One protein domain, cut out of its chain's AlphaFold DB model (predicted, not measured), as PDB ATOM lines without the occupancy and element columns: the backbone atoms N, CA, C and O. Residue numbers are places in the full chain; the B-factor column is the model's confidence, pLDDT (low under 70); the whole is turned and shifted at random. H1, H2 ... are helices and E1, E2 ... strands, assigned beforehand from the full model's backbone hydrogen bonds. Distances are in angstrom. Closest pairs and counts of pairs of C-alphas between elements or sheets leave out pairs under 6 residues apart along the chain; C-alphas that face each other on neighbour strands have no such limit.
ATOM      1  N   ALA A  56     311.023 253.623 352.389       68.12
ATOM      2  CA  ALA A  56     311.037 252.367 353.128       68.12
ATOM      3  C   ALA A  56     310.134 251.303 352.487       68.12
ATOM      4  O   ALA A  56     310.337 250.107 352.706       68.12
ATOM      5  N   ARG A  57     309.068 251.733 351.796       72.88
ATOM      6  CA  ARG A  57     307.947 250.883 351.368       72.88
ATOM      7  C   ARG A  57     307.289 251.444 350.100       72.88
ATOM      8  O   ARG A  57     306.225 252.058 350.187       72.88
ATOM      9  N   PRO A  58     307.913 251.249 348.926       75.94
ATOM     10  CA  PRO A  58     307.320 251.655 347.655       75.94
ATOM     11  C   PRO A  58     305.999 250.936 347.352       75.94
ATOM     12  O   PRO A  58     305.171 251.490 346.639       75.94
ATOM     13  N   ASP A  59     305.790 249.727 347.885       81.69
ATOM     14  CA  ASP A  59     304.555 248.939 347.763       81.69
ATOM     15  C   ASP A  59     304.102 248.764 346.299       81.69
ATOM     16  O   ASP A  59     302.933 248.929 345.951       81.69
ATOM     17  N   ARG A  60     305.051 248.430 345.406       85.06
ATOM     18  CA  ARG A  60     304.778 248.272 343.961       85.06
ATOM     19  C   ARG A  60     303.720 247.211 343.677       85.06
ATOM     20  O   ARG A  60     302.923 247.364 342.755       85.06
ATOM     21  N   ARG A  61     303.721 246.122 344.447       88.44
ATOM     22  CA  ARG A  61     302.790 245.004 344.282       88.44
ATOM     23  C   ARG A  61     301.523 245.251 345.100       88.44
ATOM     24  O   ARG A  61     301.622 245.441 346.308       88.44
ATOM     25  N   PRO A  62     300.329 245.193 344.490       87.75
ATOM     26  CA  PRO A  62     299.098 245.610 345.159       87.75
ATOM     27  C   PRO A  62     298.662 244.708 346.317       87.75
ATOM     28  O   PRO A  62     297.845 245.150 347.122       87.75
ATOM     29  N   HIS A  63     299.185 243.479 346.388       89.62
ATOM     30  CA  HIS A  63     298.963 242.528 347.481       89.62
ATOM     31  C   HIS A  63     300.012 242.583 348.589       89.62
ATOM     32  O   HIS A  63     299.826 241.957 349.624       89.62
ATOM     33  N   LEU A  64     301.106 243.322 348.386       85.00
ATOM     34  CA  LEU A  64     302.210 243.439 349.336       85.00
ATOM     35  C   LEU A  64     302.248 244.866 349.872       85.00
ATOM     36  O   LEU A  64     303.124 245.653 349.508       85.00
ATOM     37  N   ARG A  65     301.272 245.209 350.716       76.88
ATOM     38  CA  ARG A  65     301.241 246.511 351.380       76.88
ATOM     39  C   ARG A  65     302.090 246.526 352.642       76.88
ATOM     40  O   ARG A  65     302.204 245.539 353.370       76.88
ATOM     41  N   GLY A  66     302.669 247.694 352.901       69.38
ATOM     42  CA  GLY A  66     303.672 247.986 353.908       69.38
ATOM     43  C   GLY A  66     303.861 246.985 355.051       69.38
ATOM     44  O   GLY A  66     304.776 246.162 354.997       69.38
ATOM     45  N   ARG A  67     303.097 247.088 356.142       72.31
ATOM     46  CA  ARG A  67     303.289 246.254 357.347       72.31
ATOM     47  C   ARG A  67     302.803 244.802 357.169       72.31
ATOM     48  O   ARG A  67     302.367 244.209 358.138       72.31
ATOM     49  N   PHE A  68     302.899 244.229 355.968       73.75
ATOM     50  CA  PHE A  68     302.283 242.939 355.634       73.75
ATOM     51  C   PHE A  68     300.755 242.978 355.779       73.75
ATOM     52  O   PHE A  68     300.130 241.989 356.144       73.75
ATOM     53  N   GLU A  69     300.168 244.143 355.506       84.38
ATOM     54  CA  GLU A  69     298.719 244.289 355.427       84.38
ATOM     55  C   GLU A  69     298.242 243.688 354.105       84.38
ATOM     56  O   GLU A  69     298.803 243.975 353.039       84.38
ATOM     57  N   LEU A  70     297.212 242.850 354.170       88.19
ATOM     58  CA  LEU A  70     296.626 242.232 352.989       88.19
ATOM     59  C   LEU A  70     295.733 243.237 352.268       88.19
ATOM     60  O   LEU A  70     294.856 243.860 352.858       88.19
ATOM     61  N   ASP A  71     295.915 243.359 350.957       89.19
ATOM     62  CA  ASP A  71     295.065 244.190 350.109       89.19
ATOM     63  C   ASP A  71     294.983 243.599 348.697       89.19
ATOM     64  O   ASP A  71     295.806 242.782 348.302       89.19
ATOM     65  N   ASN A  72     293.973 243.990 347.920       92.56
ATOM     66  CA  ASN A  72     293.808 243.644 346.500       92.56
ATOM     67  C   ASN A  72     293.942 242.150 346.146       92.56
ATOM     68  O   ASN A  72     294.203 241.819 344.983       92.56
ATOM     69  N   ILE A  73     293.700 241.260 347.107       95.44
ATOM     70  CA  ILE A  73     293.632 239.812 346.922       95.44
ATOM     71  C   ILE A  73     292.199 239.305 347.066       95.44
ATOM     72  O   ILE A  73     291.409 239.844 347.835       95.44
ATOM     73  N   MET A  74     291.877 238.241 346.340       96.31
ATOM     74  CA  MET A  74     290.657 237.461 346.514       96.31
ATOM     75  C   MET A  74     290.959 235.968 346.437       96.31
ATOM     76  O   MET A  74     291.763 235.529 345.613       96.31
ATOM     77  N   CYS A  75     290.275 235.177 347.249       95.69
ATOM     78  CA  CYS A  75     290.307 233.722 347.170       95.69
ATOM     79  C   CYS A  75     289.034 233.232 346.483       95.69
ATOM     80  O   CYS A  75     287.956 233.770 346.723       95.69
ATOM     81  N   LEU A  76     289.144 232.230 345.608       95.50
ATOM     82  CA  LEU A  76     288.012 231.674 344.866       95.50
ATOM     83  C   LEU A  76     287.889 230.174 345.129       95.50
ATOM     84  O   LEU A  76     288.890 229.473 345.228       95.50
ATOM     85  N   CYS A  77     286.654 229.677 345.207       93.81
ATOM     86  CA  CYS A  77     286.401 228.240 345.162       93.81
ATOM     87  C   CYS A  77     286.637 227.730 343.739       93.81
ATOM     88  O   CYS A  77     286.546 228.503 342.786       93.81
ATOM     89  N   GLU A  78     286.872 226.430 343.584       92.69
ATOM     90  CA  GLU A  78     287.238 225.812 342.302       92.69
ATOM     91  C   GLU A  78     286.301 226.196 341.143       92.69
ATOM     92  O   GLU A  78     286.759 226.584 340.071       92.69
ATOM     93  N   GLY A  79     284.983 226.205 341.369       94.75
ATOM     94  CA  GLY A  79     284.018 226.601 340.337       94.75
ATOM     95  C   GLY A  79     284.146 228.068 339.895       94.75
ATOM     96  O   GLY A  79     284.095 228.369 338.704       94.75
ATOM     97  N   CYS A  80     284.340 228.996 340.837       96.00
ATOM     98  CA  CYS A  80     284.555 230.412 340.518       96.00
ATOM     99  C   CYS A  80     285.951 230.664 339.931       96.00
ATOM    100  O   CYS A  80     286.115 231.559 339.099       96.00
ATOM    101  N   ASP A  81     286.937 229.875 340.355       95.12
ATOM    102  CA  ASP A  81     288.307 229.899 339.856       95.12
ATOM    103  C   ASP A  81     288.351 229.513 338.374       95.12
ATOM    104  O   ASP A  81     288.840 230.291 337.558       95.12
ATOM    105  N   ASN A  82     287.725 228.389 338.013       95.44
ATOM    106  CA  ASN A  82     287.643 227.901 336.635       95.44
ATOM    107  C   ASN A  82     286.932 228.900 335.717       95.44
ATOM    108  O   ASN A  82     287.456 229.246 334.659       95.44
ATOM    109  N   LYS A  83     285.797 229.454 336.162       96.38
ATOM    110  CA  LYS A  83     285.097 230.514 335.420       96.38
ATOM    111  C   LYS A  83     285.993 231.735 335.193       96.38
ATOM    112  O   LYS A  83     285.999 232.329 334.119       96.38
ATOM    113  N   THR A  84     286.768 232.112 336.208       95.19
ATOM    114  CA  THR A  84     287.694 233.244 336.101       95.19
ATOM    115  C   THR A  84     288.824 232.953 335.118       95.19
ATOM    116  O   THR A  84     289.186 233.842 334.352       95.19
ATOM    117  N   GLU A  85     289.366 231.733 335.105       94.12
ATOM    118  CA  GLU A  85     290.393 231.314 334.142       94.12
ATOM    119  C   GLU A  85     289.890 231.345 332.700       94.12
ATOM    120  O   GLU A  85     290.602 231.815 331.814       94.12
ATOM    121  N   GLU A  86     288.668 230.878 332.454       94.31
ATOM    122  CA  GLU A  86     288.028 230.954 331.137       94.31
ATOM    123  C   GLU A  86     287.859 232.407 330.685       94.31
ATOM    124  O   GLU A  86     288.269 232.763 329.580       94.31
ATOM    125  N   ASP A  87     287.364 233.275 331.570       92.81
ATOM    126  CA  ASP A  87     287.157 234.694 331.286       92.81
ATOM    127  C   ASP A  87     288.446 235.456 330.939       92.81
ATOM    128  O   ASP A  87     288.381 236.490 330.260       92.81
ATOM    129  N   ILE A  88     289.598 235.048 331.482       90.06
ATOM    130  CA  ILE A  88     290.887 235.740 331.292       90.06
ATOM    131  C   ILE A  88     291.806 235.048 330.287       90.06
ATOM    132  O   ILE A  88     292.881 235.575 329.984       90.06
ATOM    133  N   ARG A  89     291.395 233.895 329.755       88.69
ATOM    134  CA  ARG A  89     292.194 233.108 328.818       88.69
ATOM    135  C   ARG A  89     292.572 233.947 327.596       88.69
ATOM    136  O   ARG A  89     291.722 234.569 326.969       88.69
ATOM    137  N   GLY A  90     293.867 233.975 327.278       81.12
ATOM    138  CA  GLY A  90     294.405 234.700 326.121       81.12
ATOM    139  C   GLY A  90     294.415 236.229 326.240       81.12
ATOM    140  O   GLY A  90     294.823 236.894 325.296       81.12
ATOM    141  N   LYS A  91     294.000 236.808 327.378       81.38
ATOM    142  CA  LYS A  91     293.984 238.273 327.581       81.38
ATOM    143  C   LYS A  91     295.296 238.839 328.120       81.38
ATOM    144  O   LYS A  91     295.478 240.051 328.122       81.38
ATOM    145  N   PHE A  92     296.189 237.980 328.607       79.31
ATOM    146  CA  PHE A  92     297.436 238.372 329.257       79.31
ATOM    147  C   PHE A  92     298.595 237.523 328.741       79.31
ATOM    148  O   PHE A  92     298.432 236.322 328.533       79.31
ATOM    149  N   ALA A  93     299.768 238.142 328.592       75.56
ATOM    150  CA  ALA A  93     300.998 237.441 328.228       75.56
ATOM    151  C   ALA A  93     301.528 236.566 329.379       75.56
ATOM    152  O   ALA A  93     302.009 235.460 329.153       75.56
ATOM    153  N   ASN A  94     301.390 237.037 330.624       77.69
ATOM    154  CA  ASN A  94     301.838 236.323 331.817       77.69
ATOM    155  C   ASN A  94     300.680 235.594 332.507       77.69
ATOM    156  O   ASN A  94     299.622 236.183 332.749       77.69
ATOM    157  N   GLN A  95     300.918 234.341 332.905       80.12
ATOM    158  CA  GLN A  95     299.939 233.505 333.618       80.12
ATOM    159  C   GLN A  95     299.688 233.970 335.064       80.12
ATOM    160  O   GLN A  95     298.587 233.816 335.594       80.12
ATOM    161  N   ARG A  96     300.708 234.548 335.710       90.69
ATOM    162  CA  ARG A  96     300.644 235.084 337.078       90.69
ATOM    163  C   ARG A  96     300.396 236.587 337.066       90.69
ATOM    164  O   ARG A  96     300.621 237.250 336.058       90.69
ATOM    165  N   CYS A  97     299.916 237.118 338.184       91.81
ATOM    166  CA  CYS A  97     299.761 238.550 338.386       91.81
ATOM    167  C   CYS A  97     301.123 239.254 338.306       91.81
ATOM    168  O   CYS A  97     302.039 238.921 339.045       91.81
ATOM    169  N   ASP A  98     301.215 240.262 337.443       88.38
ATOM    170  CA  ASP A  98     302.353 241.179 337.329       88.38
ATOM    171  C   ASP A  98     301.932 242.637 337.580       88.38
ATOM    172  O   ASP A  98     302.660 243.562 337.221       88.38
ATOM    173  N   CYS A  99     300.762 242.857 338.196       88.94
ATOM    174  CA  CYS A  99     300.268 244.201 338.456       88.94
ATOM    175  C   CYS A  99     301.267 245.005 339.290       88.94
ATOM    176  O   CYS A  99     301.825 244.515 340.276       88.94
ATOM    177  N   ASP A 100     301.436 246.258 338.894       87.00
ATOM    178  CA  ASP A 100     302.299 247.221 339.556       87.00
ATOM    179  C   ASP A 100     301.555 248.556 339.647       87.00
ATOM    180  O   ASP A 100     301.012 249.040 338.656       87.00
ATOM    181  N   ILE A 101     301.464 249.130 340.846       83.62
ATOM    182  CA  ILE A 101     300.715 250.374 341.087       83.62
ATOM    183  C   ILE A 101     301.217 251.521 340.195       83.62
ATOM    184  O   ILE A 101     300.426 252.369 339.778       83.62
ATOM    185  N   TYR A 102     302.507 251.538 339.869       78.19
ATOM    186  CA  TYR A 102     303.159 252.663 339.212       78.19
ATOM    187  C   TYR A 102     303.139 252.578 337.683       78.19
ATOM    188  O   TYR A 102     303.161 253.615 337.019       78.19
ATOM    189  N   THR A 103     303.057 251.378 337.101       76.88
ATOM    190  CA  THR A 103     303.181 251.181 335.639       76.88
ATOM    191  C   THR A 103     301.844 251.017 334.915       76.88
ATOM    192  O   THR A 103     301.801 250.934 333.689       76.88
ATOM    193  N   ARG A 104     300.725 250.977 335.644       81.50
ATOM    194  CA  ARG A 104     299.399 250.763 335.052       81.50
ATOM    195  C   ARG A 104     298.901 251.999 334.309       81.50
ATOM    196  O   ARG A 104     298.791 253.083 334.879       81.50
ATOM    197  N   GLU A 113     286.378 252.231 340.533       91.94
ATOM    198  CA  GLU A 113     285.664 250.950 340.512       91.94
ATOM    199  C   GLU A 113     286.485 249.819 341.146       91.94
ATOM    200  O   GLU A 113     285.942 249.046 341.937       91.94
ATOM    201  N   GLU A 114     287.791 249.744 340.877       92.44
ATOM    202  CA  GLU A 114     288.684 248.770 341.519       92.44
ATOM    203  C   GLU A 114     288.733 248.964 343.031       92.44
ATOM    204  O   GLU A 114     288.518 248.011 343.774       92.44
ATOM    205  N   ARG A 115     288.923 250.202 343.499       90.31
ATOM    206  CA  ARG A 115     288.924 250.525 344.934       90.31
ATOM    207  C   ARG A 115     287.607 250.135 345.604       90.31
ATOM    208  O   ARG A 115     287.622 249.565 346.693       90.31
ATOM    209  N   LYS A 116     286.469 250.416 344.959       93.12
ATOM    210  CA  LYS A 116     285.144 249.997 345.447       93.12
ATOM    211  C   LYS A 116     285.028 248.477 345.511       93.12
ATOM    212  O   LYS A 116     284.544 247.955 346.509       93.12
ATOM    213  N   THR A 117     285.494 247.781 344.477       94.19
ATOM    214  CA  THR A 117     285.451 246.315 344.399       94.19
ATOM    215  C   THR A 117     286.300 245.677 345.493       94.19
ATOM    216  O   THR A 117     285.806 244.805 346.202       94.19
ATOM    217  N   THR A 118     287.535 246.150 345.686       93.19
ATOM    218  CA  THR A 118     288.426 245.678 346.751       93.19
ATOM    219  C   THR A 118     287.808 245.895 348.128       93.19
ATOM    220  O   THR A 118     287.662 244.939 348.885       93.19
ATOM    221  N   ARG A 119     287.357 247.121 348.434       93.12
ATOM    222  CA  ARG A 119     286.712 247.434 349.723       93.12
ATOM    223  C   ARG A 119     285.488 246.560 349.977       93.12
ATOM    224  O   ARG A 119     285.335 246.039 351.074       93.12
ATOM    225  N   LYS A 120     284.637 246.376 348.961       95.75
ATOM    226  CA  LYS A 120     283.444 245.529 349.057       95.75
ATOM    227  C   LYS A 120     283.811 244.074 349.340       95.75
ATOM    228  O   LYS A 120     283.221 243.465 350.223       95.75
ATOM    229  N   TYR A 121     284.794 243.526 348.626       96.19
ATOM    230  CA  TYR A 121     285.239 242.152 348.847       96.19
ATOM    231  C   TYR A 121     285.782 241.960 350.266       96.19
ATOM    232  O   TYR A 121     285.345 241.044 350.954       96.19
ATOM    233  N   PHE A 122     286.661 242.847 350.737       93.75
ATOM    234  CA  PHE A 122     287.193 242.762 352.099       93.75
ATOM    235  C   PHE A 122     286.090 242.890 353.158       93.75
ATOM    236  O   PHE A 122     286.093 242.135 354.123       93.75
ATOM    237  N   ALA A 123     285.112 243.774 352.960       92.88
ATOM    238  CA  ALA A 123     284.007 243.942 353.903       92.88
ATOM    239  C   ALA A 123     283.034 242.747 353.936       92.88
ATOM    240  O   ALA A 123     282.528 242.400 354.996       92.88
ATOM    241  N   GLU A 124     282.736 242.135 352.787       93.81
ATOM    242  CA  GLU A 124     281.677 241.116 352.678       93.81
ATOM    243  C   GLU A 124     282.194 239.673 352.677       93.81
ATOM    244  O   GLU A 124     281.426 238.740 352.917       93.81
ATOM    245  N   ARG A 125     283.463 239.465 352.311       94.19
ATOM    246  CA  ARG A 125     284.059 238.145 352.037       94.19
ATOM    247  C   ARG A 125     285.326 237.886 352.836       94.19
ATOM    248  O   ARG A 125     286.027 236.922 352.534       94.19
ATOM    249  N   THR A 126     285.618 238.713 353.835       92.19
ATOM    250  CA  THR A 126     286.699 238.459 354.788       92.19
ATOM    251  C   THR A 126     286.269 238.821 356.203       92.19
ATOM    252  O   THR A 126     285.370 239.640 356.379       92.19
ATOM    253  N   GLN A 127     286.903 238.211 357.202       90.88
ATOM    254  CA  GLN A 127     286.666 238.483 358.622       90.88
ATOM    255  C   GLN A 127     287.986 238.380 359.385       90.88
ATOM    256  O   GLN A 127     288.807 237.518 359.072       90.88
ATOM    257  N   MET A 128     288.195 239.259 360.364       89.31
ATOM    258  CA  MET A 128     289.378 239.232 361.230       89.31
ATOM    259  C   MET A 128     289.206 238.211 362.345       89.31
ATOM    260  O   MET A 128     288.081 237.965 362.766       89.31
ATOM    261  N   GLU A 129     290.303 237.640 362.841       83.81
ATOM    262  CA  GLU A 129     290.308 236.610 363.891       83.81
ATOM    263  C   GLU A 129     289.383 236.892 365.078       83.81
ATOM    264  O   GLU A 129     288.633 236.010 365.478       83.81
ATOM    265  N   TRP A 130     289.306 238.121 365.584       80.62
ATOM    266  CA  TRP A 130     288.401 238.452 366.694       80.62
ATOM    267  C   TRP A 130     286.906 238.427 366.324       80.62
ATOM    268  O   TRP A 130     286.066 238.330 367.212       80.62
ATOM    269  N   ASP A 131     286.553 238.499 365.041       78.75
ATOM    270  CA  ASP A 131     285.164 238.429 364.575       78.75
ATOM    271  C   ASP A 131     284.707 236.980 364.325       78.75
ATOM    272  O   ASP A 131     283.509 236.697 364.419       78.75
ATOM    273  N   TRP A 132     285.633 236.057 364.016       71.25
ATOM    274  CA  TRP A 132     285.297 234.657 363.699       71.25
ATOM    275  C   TRP A 132     285.747 233.627 364.749       71.25
ATOM    276  O   TRP A 132     285.097 232.593 364.867       71.25
ATOM    277  N   ILE A 133     286.772 233.913 365.562       60.22
ATOM    278  CA  ILE A 133     287.261 233.023 366.636       60.22
ATOM    279  C   ILE A 133     286.449 233.185 367.942       60.22
ATOM    280  O   ILE A 133     286.371 232.259 368.741       60.22
ATOM    281  N   VAL A 134     285.777 234.321 368.177       52.03
ATOM    282  CA  VAL A 134     285.191 234.671 369.499       52.03
ATOM    283  C   VAL A 134     283.798 234.063 369.770       52.03
ATOM    284  O   VAL A 134     283.095 234.477 370.688       52.03
ATOM    285  N   ARG A 135     283.379 233.017 369.055       52.41
ATOM    286  CA  ARG A 135     282.195 232.230 369.456       52.41
ATOM    287  C   ARG A 135     282.608 231.103 370.405       52.41
ATOM    288  O   ARG A 135     282.610 229.934 370.043       52.41
ATOM    289  N   ASP A 142     285.100 219.310 363.908       46.56
ATOM    290  CA  ASP A 142     286.153 219.248 362.861       46.56
ATOM    291  C   ASP A 142     285.799 219.824 361.461       46.56
ATOM    292  O   ASP A 142     286.692 220.130 360.676       46.56
ATOM    293  N   ASP A 143     284.519 220.027 361.135       46.56
ATOM    294  CA  ASP A 143     284.023 220.610 359.878       46.56
ATOM    295  C   ASP A 143     283.982 222.154 359.842       46.56
ATOM    296  O   ASP A 143     283.525 222.749 358.861       46.56
ATOM    297  N   CYS A 144     284.423 222.827 360.904       46.62
ATOM    298  CA  CYS A 144     284.387 224.287 361.030       46.62
ATOM    299  C   CYS A 144     285.747 224.959 360.845       46.62
ATOM    300  O   CYS A 144     285.934 226.100 361.280       46.62
ATOM    301  N   GLU A 145     286.689 224.282 360.183       53.19
ATOM    302  CA  GLU A 145     287.903 224.950 359.735       53.19
ATOM    303  C   GLU A 145     287.522 226.200 358.923       53.19
ATOM    304  O   GLU A 145     286.671 226.144 358.021       53.19
ATOM    305  N   PRO A 146     288.109 227.360 359.252       58.28
ATOM    306  CA  PRO A 146     287.835 228.581 358.526       58.28
ATOM    307  C   PRO A 146     288.130 228.384 357.045       58.28
ATOM    308  O   PRO A 146     289.089 227.735 356.629       58.28
ATOM    309  N   SER A 147     287.327 229.042 356.217       74.94
ATOM    310  CA  SER A 147     287.750 229.328 354.854       74.94
ATOM    311  C   SER A 147     289.136 229.990 354.893       74.94
ATOM    312  O   SER A 147     289.347 230.853 355.739       74.94
ATOM    313  N   LYS A 148     290.060 229.574 354.012       89.31
ATOM    314  CA  LYS A 148     291.479 229.988 353.955       89.31
ATOM    315  C   LYS A 148     291.840 231.216 354.811       89.31
ATOM    316  O   LYS A 148     291.445 232.338 354.489       89.31
ATOM    317  N   THR A 149     292.659 231.007 355.835       90.88
ATOM    318  CA  THR A 149     293.224 232.081 356.661       90.88
ATOM    319  C   THR A 149     294.564 232.553 356.111       90.88
ATOM    320  O   THR A 149     295.335 231.768 355.552       90.88
ATOM    321  N   LEU A 150     294.818 233.855 356.231       90.50
ATOM    322  CA  LEU A 150     296.072 234.511 355.867       90.50
ATOM    323  C   LEU A 150     296.492 235.479 356.971       90.50
ATOM    324  O   LEU A 150     295.642 236.101 357.607       90.50
ATOM    325  N   HIS A 151     297.802 235.645 357.148       88.69
ATOM    326  CA  HIS A 151     298.351 236.623 358.079       88.69
ATOM    327  C   HIS A 151     298.192 238.044 357.516       88.69
ATOM    328  O   HIS A 151     298.719 238.353 356.446       88.69
ATOM    329  N   ASP A 152     297.453 238.886 358.235       87.25
ATOM    330  CA  ASP A 152     297.190 240.292 357.949       87.25
ATOM    331  C   ASP A 152     297.770 241.158 359.075       87.25
ATOM    332  O   ASP A 152     297.195 241.305 360.159       87.25
ATOM    333  N   HIS A 153     298.948 241.725 358.817       85.44
ATOM    334  CA  HIS A 153     299.753 242.470 359.783       85.44
ATOM    335  C   HIS A 153     300.176 241.658 361.019       85.44
ATOM    336  O   HIS A 153     301.233 241.044 360.983       85.44
ATOM    337  N   VAL A 154     299.424 241.712 362.122       84.69
ATOM    338  CA  VAL A 154     299.716 240.977 363.375       84.69
ATOM    339  C   VAL A 154     298.630 239.959 363.714       84.69
ATOM    340  O   VAL A 154     298.690 239.336 364.767       84.69
ATOM    341  N   PHE A 155     297.643 239.802 362.832       88.38
ATOM    342  CA  PHE A 155     296.422 239.047 363.078       88.38
ATOM    343  C   PHE A 155     296.115 238.128 361.902       88.38
ATOM    344  O   PHE A 155     296.647 238.311 360.808       88.38
ATOM    345  N   GLU A 156     295.228 237.162 362.091       88.88
ATOM    346  CA  GLU A 156     294.700 236.367 360.991       88.88
ATOM    347  C   GLU A 156     293.423 236.967 360.402       88.88
ATOM    348  O   GLU A 156     292.558 237.518 361.091       88.88
ATOM    349  N   ARG A 157     293.280 236.810 359.087       90.50
ATOM    350  CA  ARG A 157     292.064 237.128 358.344       90.50
ATOM    351  C   ARG A 157     291.607 235.892 357.581       90.50
ATOM    352  O   ARG A 157     292.369 235.328 356.799       90.50
ATOM    353  N   ALA A 158     290.353 235.500 357.778       91.50
ATOM    354  CA  ALA A 158     289.695 234.452 357.006       91.50
ATOM    355  C   ALA A 158     289.149 235.020 355.688       91.50
ATOM    356  O   ALA A 158     288.640 236.144 355.647       91.50
ATOM    357  N   PHE A 159     289.243 234.244 354.607       92.88
ATOM    358  CA  PHE A 159     288.828 234.640 353.258       92.88
ATOM    359  C   PHE A 159     287.821 233.661 352.688       92.88
ATOM    360  O   PHE A 159     288.115 232.476 352.607       92.88
ATOM    361  N   TRP A 160     286.694 234.150 352.171       93.31
ATOM    362  CA  TRP A 160     285.692 233.353 351.460       93.31
ATOM    363  C   TRP A 160     285.706 233.634 349.959       93.31
ATOM    364  O   TRP A 160     286.146 234.686 349.483       93.31
ATOM    365  N   CYS A 161     285.163 232.689 349.192       94.75
ATOM    366  CA  CYS A 161     284.916 232.896 347.775       94.75
ATOM    367  C   CYS A 161     283.973 234.088 347.550       94.75
ATOM    368  O   CYS A 161     283.104 234.382 348.369       94.75
ATOM    369  N   THR A 162     284.052 234.726 346.382       94.69
ATOM    370  CA  THR A 162     283.100 235.769 345.960       94.69
ATOM    371  C   THR A 162     281.639 235.299 345.969       94.69
ATOM    372  O   THR A 162     280.738 236.115 346.175       94.69
ATOM    373  N   CYS A 163     281.393 233.992 345.811       93.62
ATOM    374  CA  CYS A 163     280.070 233.371 345.938       93.62
ATOM    375  C   CYS A 163     279.661 233.025 347.384       93.62
ATOM    376  O   CYS A 163     278.583 232.475 347.588       93.62
ATOM    377  N   GLY A 164     280.504 233.320 348.377       89.94
ATOM    378  CA  GLY A 164     280.267 233.062 349.802       89.94
ATOM    379  C   GLY A 164     280.666 231.667 350.292       89.94
ATOM    380  O   GLY A 164     280.626 231.421 351.491       89.94
ATOM    381  N   ARG A 165     281.068 230.751 349.401       90.19
ATOM    382  CA  ARG A 165     281.547 229.415 349.796       90.19
ATOM    383  C   ARG A 165     282.931 229.470 350.436       90.19
ATOM    384  O   ARG A 165     283.723 230.364 350.128       90.19
ATOM    385  N   THR A 166     283.222 228.467 351.257       89.31
ATOM    386  CA  THR A 166     284.564 228.224 351.783       89.31
ATOM    387  C   THR A 166     285.550 227.925 350.651       89.31
ATOM    388  O   THR A 166     285.175 227.487 349.555       89.31
ATOM    389  N   VAL A 167     286.824 228.211 350.903       89.69
ATOM    390  CA  VAL A 167     287.934 227.931 349.995       89.69
ATOM    391  C   VAL A 167     288.998 227.087 350.702       89.69
ATOM    392  O   VAL A 167     289.306 227.355 351.863       89.69
ATOM    393  N   PRO A 168     289.601 226.096 350.019       88.75
ATOM    394  CA  PRO A 168     290.703 225.321 350.587       88.75
ATOM    395  C   PRO A 168     291.898 226.201 350.973       88.75
ATOM    396  O   PRO A 168     292.247 227.110 350.215       88.75
ATOM    397  N   HIS A 169     292.613 225.865 352.051       87.69
ATOM    398  CA  HIS A 169     293.829 226.583 352.472       87.69
ATOM    399  C   HIS A 169     294.916 226.646 351.386       87.69
ATOM    400  O   HIS A 169     295.612 227.651 351.258       87.69
ATOM    401  N   ARG A 170     295.007 225.616 350.533       88.81
ATOM    402  CA  ARG A 170     295.939 225.567 349.389       88.81
ATOM    403  C   ARG A 170     295.586 226.505 348.226       88.81
ATOM    404  O   ARG A 170     296.317 226.557 347.241       88.81
ATOM    405  N   THR A 171     294.439 227.180 348.280       91.69
ATOM    406  CA  THR A 171     293.995 228.097 347.221       91.69
ATOM    407  C   THR A 171     294.982 229.246 347.090       91.69
ATOM    408  O   THR A 171     295.148 230.010 348.031       91.69
ATOM    409  N   VAL A 172     295.592 229.416 345.917       94.44
ATOM    410  CA  VAL A 172     296.456 230.575 345.657       94.44
ATOM    411  C   VAL A 172     295.586 231.819 345.435       94.44
ATOM    412  O   VAL A 172     294.742 231.796 344.529       94.44
ATOM    413  N   PRO A 173     295.777 232.912 346.198       95.56
ATOM    414  CA  PRO A 173     295.001 234.132 346.023       95.56
ATOM    415  C   PRO A 173     295.178 234.747 344.630       95.56
ATOM    416  O   PRO A 173     296.225 234.635 343.984       95.56
ATOM    417  N   ARG A 174     294.148 235.444 344.161       96.25
ATOM    418  CA  ARG A 174     294.132 236.184 342.897       96.25
ATOM    419  C   ARG A 174     294.137 237.675 343.137       96.25
ATOM    420  O   ARG A 174     293.555 238.151 344.100       96.25
ATOM    421  N   CYS A 175     294.690 238.410 342.186       95.25
ATOM    422  CA  CYS A 175     294.632 239.858 342.197       95.25
ATOM    423  C   CYS A 175     293.219 240.324 341.866       95.25
ATOM    424  O   CYS A 175     292.697 239.976 340.810       95.25
ATOM    425  N   ILE A 176     292.615 241.167 342.697       95.12
ATOM    426  CA  ILE A 176     291.302 241.759 342.397       95.12
ATOM    427  C   ILE A 176     291.361 242.592 341.105       95.12
ATOM    428  O   ILE A 176     290.399 242.626 340.337       95.12
ATOM    429  N   TRP A 177     292.508 243.211 340.805       92.19
ATOM    430  CA  TRP A 177     292.664 244.050 339.616       92.19
ATOM    431  C   TRP A 177     292.705 243.225 338.334       92.19
ATOM    432  O   TRP A 177     291.846 243.392 337.476       92.19
ATOM    433  N   CYS A 178     293.672 242.321 338.164       91.75
ATOM    434  CA  CYS A 178     293.796 241.561 336.910       91.75
ATOM    435  C   CYS A 178     293.108 240.190 336.927       91.75
ATOM    436  O   CYS A 178     293.061 239.528 335.893       91.75
ATOM    437  N   ARG A 179     292.579 239.754 338.074       94.31
ATOM    438  CA  ARG A 179     291.985 238.430 338.320       94.31
ATOM    439  C   ARG A 179     292.932 237.236 338.158       94.31
ATOM    440  O   ARG A 179     292.507 236.112 338.402       94.31
ATOM    441  N   ARG A 180     294.203 237.437 337.795       94.25
ATOM    442  CA  ARG A 180     295.214 236.366 337.725       94.25
ATOM    443  C   ARG A 180     295.688 235.959 339.115       94.25
ATOM    444  O   ARG A 180     295.640 236.759 340.050       94.25
ATOM    445  N   ARG A 181     296.179 234.727 339.229       95.25
ATOM    446  CA  ARG A 181     296.767 234.196 340.466       95.25
ATOM    447  C   ARG A 181     298.050 234.953 340.810       95.25
ATOM    448  O   ARG A 181     298.880 235.179 339.929       95.25
ATOM    449  N   HIS A 182     298.217 235.313 342.075       95.06
ATOM    450  CA  HIS A 182     299.506 235.747 342.605       95.06
ATOM    451  C   HIS A 182     300.493 234.570 342.645       95.06
ATOM    452  O   HIS A 182     300.170 233.434 342.255       95.06
ATOM    453  N   LEU A 183     301.709 234.854 343.104       93.38
ATOM    454  CA  LEU A 183     302.579 233.814 343.635       93.38
ATOM    455  C   LEU A 183     301.934 233.177 344.882       93.38
ATOM    456  O   LEU A 183     301.093 233.816 345.525       93.38
ATOM    457  N   PRO A 184     302.280 231.923 345.215       92.56
ATOM    458  CA  PRO A 184     301.947 231.331 346.508       92.56
ATOM    459  C   PRO A 184     302.421 232.212 347.672       92.56
ATOM    460  O   PRO A 184     303.446 232.881 347.567       92.56
ATOM    461  N   GLU A 185     301.707 232.192 348.801       90.44
ATOM    462  CA  GLU A 185     302.040 233.035 349.967       90.44
ATOM    463  C   GLU A 185     303.450 232.807 350.504       90.44
ATOM    464  O   GLU A 185     304.100 233.745 350.959       90.44
ATOM    465  N   THR A 186     303.956 231.578 350.394       90.69
ATOM    466  CA  THR A 186     305.323 231.215 350.783       90.69
ATOM    467  C   THR A 186     306.390 232.001 350.017       90.69
ATOM    468  O   THR A 186     307.518 232.111 350.481       90.69
ATOM    469  N   GLU A 187     306.044 232.567 348.860       92.50
ATOM    470  CA  GLU A 187     306.944 233.335 347.997       92.50
ATOM    471  C   GLU A 187     306.737 234.855 348.117       92.50
ATOM    472  O   GLU A 187     307.522 235.632 347.575       92.50
ATOM    473  N   TRP A 188     305.721 235.322 348.851       91.06
ATOM    474  CA  TRP A 188     305.400 236.753 348.950       91.06
ATOM    475  C   TRP A 188     306.504 237.576 349.608       91.06
ATOM    476  O   TRP A 188     306.743 238.721 349.222       91.06
ATOM    477  N   TYR A 189     307.210 236.995 350.579       88.38
ATOM    478  CA  TYR A 189     308.368 237.644 351.186       88.38
ATOM    479  C   TYR A 189     309.486 237.866 350.158       88.38
ATOM    480  O   TYR A 189     310.043 238.962 350.080       88.38
ATOM    481  N   GLN A 190     309.760 236.866 349.317       90.38
ATOM    482  CA  GLN A 190     310.760 236.978 348.259       90.38
ATOM    483  C   GLN A 190     310.332 238.001 347.199       90.38
ATOM    484  O   GLN A 190     311.108 238.888 346.852       90.38
ATOM    485  N   GLU A 191     309.070 237.964 346.757       90.19
ATOM    486  CA  GLU A 191     308.524 238.943 345.808       90.19
ATOM    487  C   GLU A 191     308.623 240.382 346.342       90.19
ATOM    488  O   GLU A 191     308.917 241.327 345.599       90.19
ATOM    489  N   ARG A 192     308.420 240.566 347.652       86.62
ATOM    490  CA  ARG A 192     308.621 241.858 348.309       86.62
ATOM    491  C   ARG A 192     310.073 242.312 348.194       86.62
ATOM    492  O   ARG A 192     310.303 243.467 347.847       86.62
ATOM    493  N   LEU A 193     311.048 241.453 348.481       85.50
ATOM    494  CA  LEU A 193     312.471 241.806 348.395       85.50
ATOM    495  C   LEU A 193     312.909 242.105 346.955       85.50
ATOM    496  O   LEU A 193     313.657 243.048 346.704       85.50
ATOM    497  N   GLU A 194     312.420 241.328 345.995       85.25
ATOM    498  CA  GLU A 194     312.854 241.432 344.604       85.25
ATOM    499  C   GLU A 194     312.185 242.564 343.833       85.25
ATOM    500  O   GLU A 194     312.818 243.133 342.942       85.25
ATOM    501  N   ILE A 195     310.926 242.875 344.150       84.00
ATOM    502  CA  ILE A 195     310.097 243.802 343.372       84.00
ATOM    503  C   ILE A 195     309.407 244.805 344.289       84.00
ATOM    504  O   ILE A 195     309.595 246.007 344.129       84.00
ATOM    505  N   GLY A 196     308.617 244.333 345.261       81.19
ATOM    506  CA  GLY A 196     307.716 245.193 346.044       81.19
ATOM    507  C   GLY A 196     308.412 246.330 346.806       81.19
ATOM    508  O   GLY A 196     307.853 247.420 346.923       81.19
ATOM    509  N   SER A 197     309.629 246.078 347.292       77.62
ATOM    510  CA  SER A 197     310.461 247.006 348.069       77.62
ATOM    511  C   SER A 197     311.411 247.853 347.226       77.62
ATOM    512  O   SER A 197     311.991 248.806 347.743       77.62
ATOM    513  N   LYS A 198     311.573 247.544 345.935       77.00
ATOM    514  CA  LYS A 198     312.428 248.329 345.045       77.00
ATOM    515  C   LYS A 198     311.671 249.549 344.547       77.00
ATOM    516  O   LYS A 198     310.485 249.469 344.237       77.00
ATOM    517  N   HIS A 199     312.360 250.679 344.420       69.88
ATOM    518  CA  HIS A 199     311.773 251.823 343.735       69.88
ATOM    519  C   HIS A 199     311.616 251.533 342.237       69.88
ATOM    520  O   HIS A 199     312.511 250.931 341.643       69.88
ATOM    521  N   PRO A 200     310.535 252.019 341.604       61.44
ATOM    522  CA  PRO A 200     310.336 251.901 340.158       61.44
ATOM    523  C   PRO A 200     311.399 252.655 339.332       61.44
ATOM    524  O   PRO A 200     311.502 252.436 338.133       61.44
ATOM    525  N   PHE A 201     312.214 253.511 339.963       54.94
ATOM    526  CA  PHE A 201     313.268 254.317 339.327       54.94
ATOM    527  C   PHE A 201     314.490 253.524 338.855       54.94
ATOM    528  O   PHE A 201     315.270 254.046 338.066       54.94
TER     529      PHE A 201
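AT A GLANCE: This is residues 56 to 104, 113 to 135 and 142 to 201 of the 241 residues of an uncharacterized protein of Gibberella zeae (strain ATCC MYA-4620 / CBS 123657 / FGSC 9075 / NRRL 31084 / PH-1) (UniProt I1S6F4). Little regular structure: a loop core, residues 73 to 74 pairing with 174 to 175, has H1, H2 and H4 spaced round it and a small sheet with H3 to one side. The 132 printed residues hold H1, H2, E1, H3, E2, E3, H4; antiparallel sheet E1, E3, E2; mixed class, 52 residues in named elements. It is compact, radius of gyration of the C-alphas 14.8 A, spans 49 by 36 by 28 A.

HOW THE PARTS SIT: E3, residues 155 to 159, and E2, residues 149 to 152, form a hairpin; N 150 and O 157 are 2.9 A apart. E3 neighbours E1, residues 126 to 128; N 127 and O 158 are 3.1 A apart. H3, residues 129 to 132, is on the sheet, height 8.2 A. H2, residues 113 to 125, only grazes it. H1, residues 78 to 88, and H4, residues 185 to 196, are not on it. O i to N i+4 pairs are all within hydrogen-bond range in H1 and H2, 6 of 8 in H4; H3 is too short.

IN THESE COORDINATES: H1, 15.3 A, begins at C-alpha 78 (287.238, 225.812, 342.302); H2 is 17.3 A; H4, 14.0 A, ends at C-alpha 196 (307.716, 245.193, 346.044).

THE WHOLE: Cuts leave C-alphas 104 and 113 14.8 A apart, 135 and 142 15.1 A. E3 to H4 is long. Thirteen residues are under pLDDT 70.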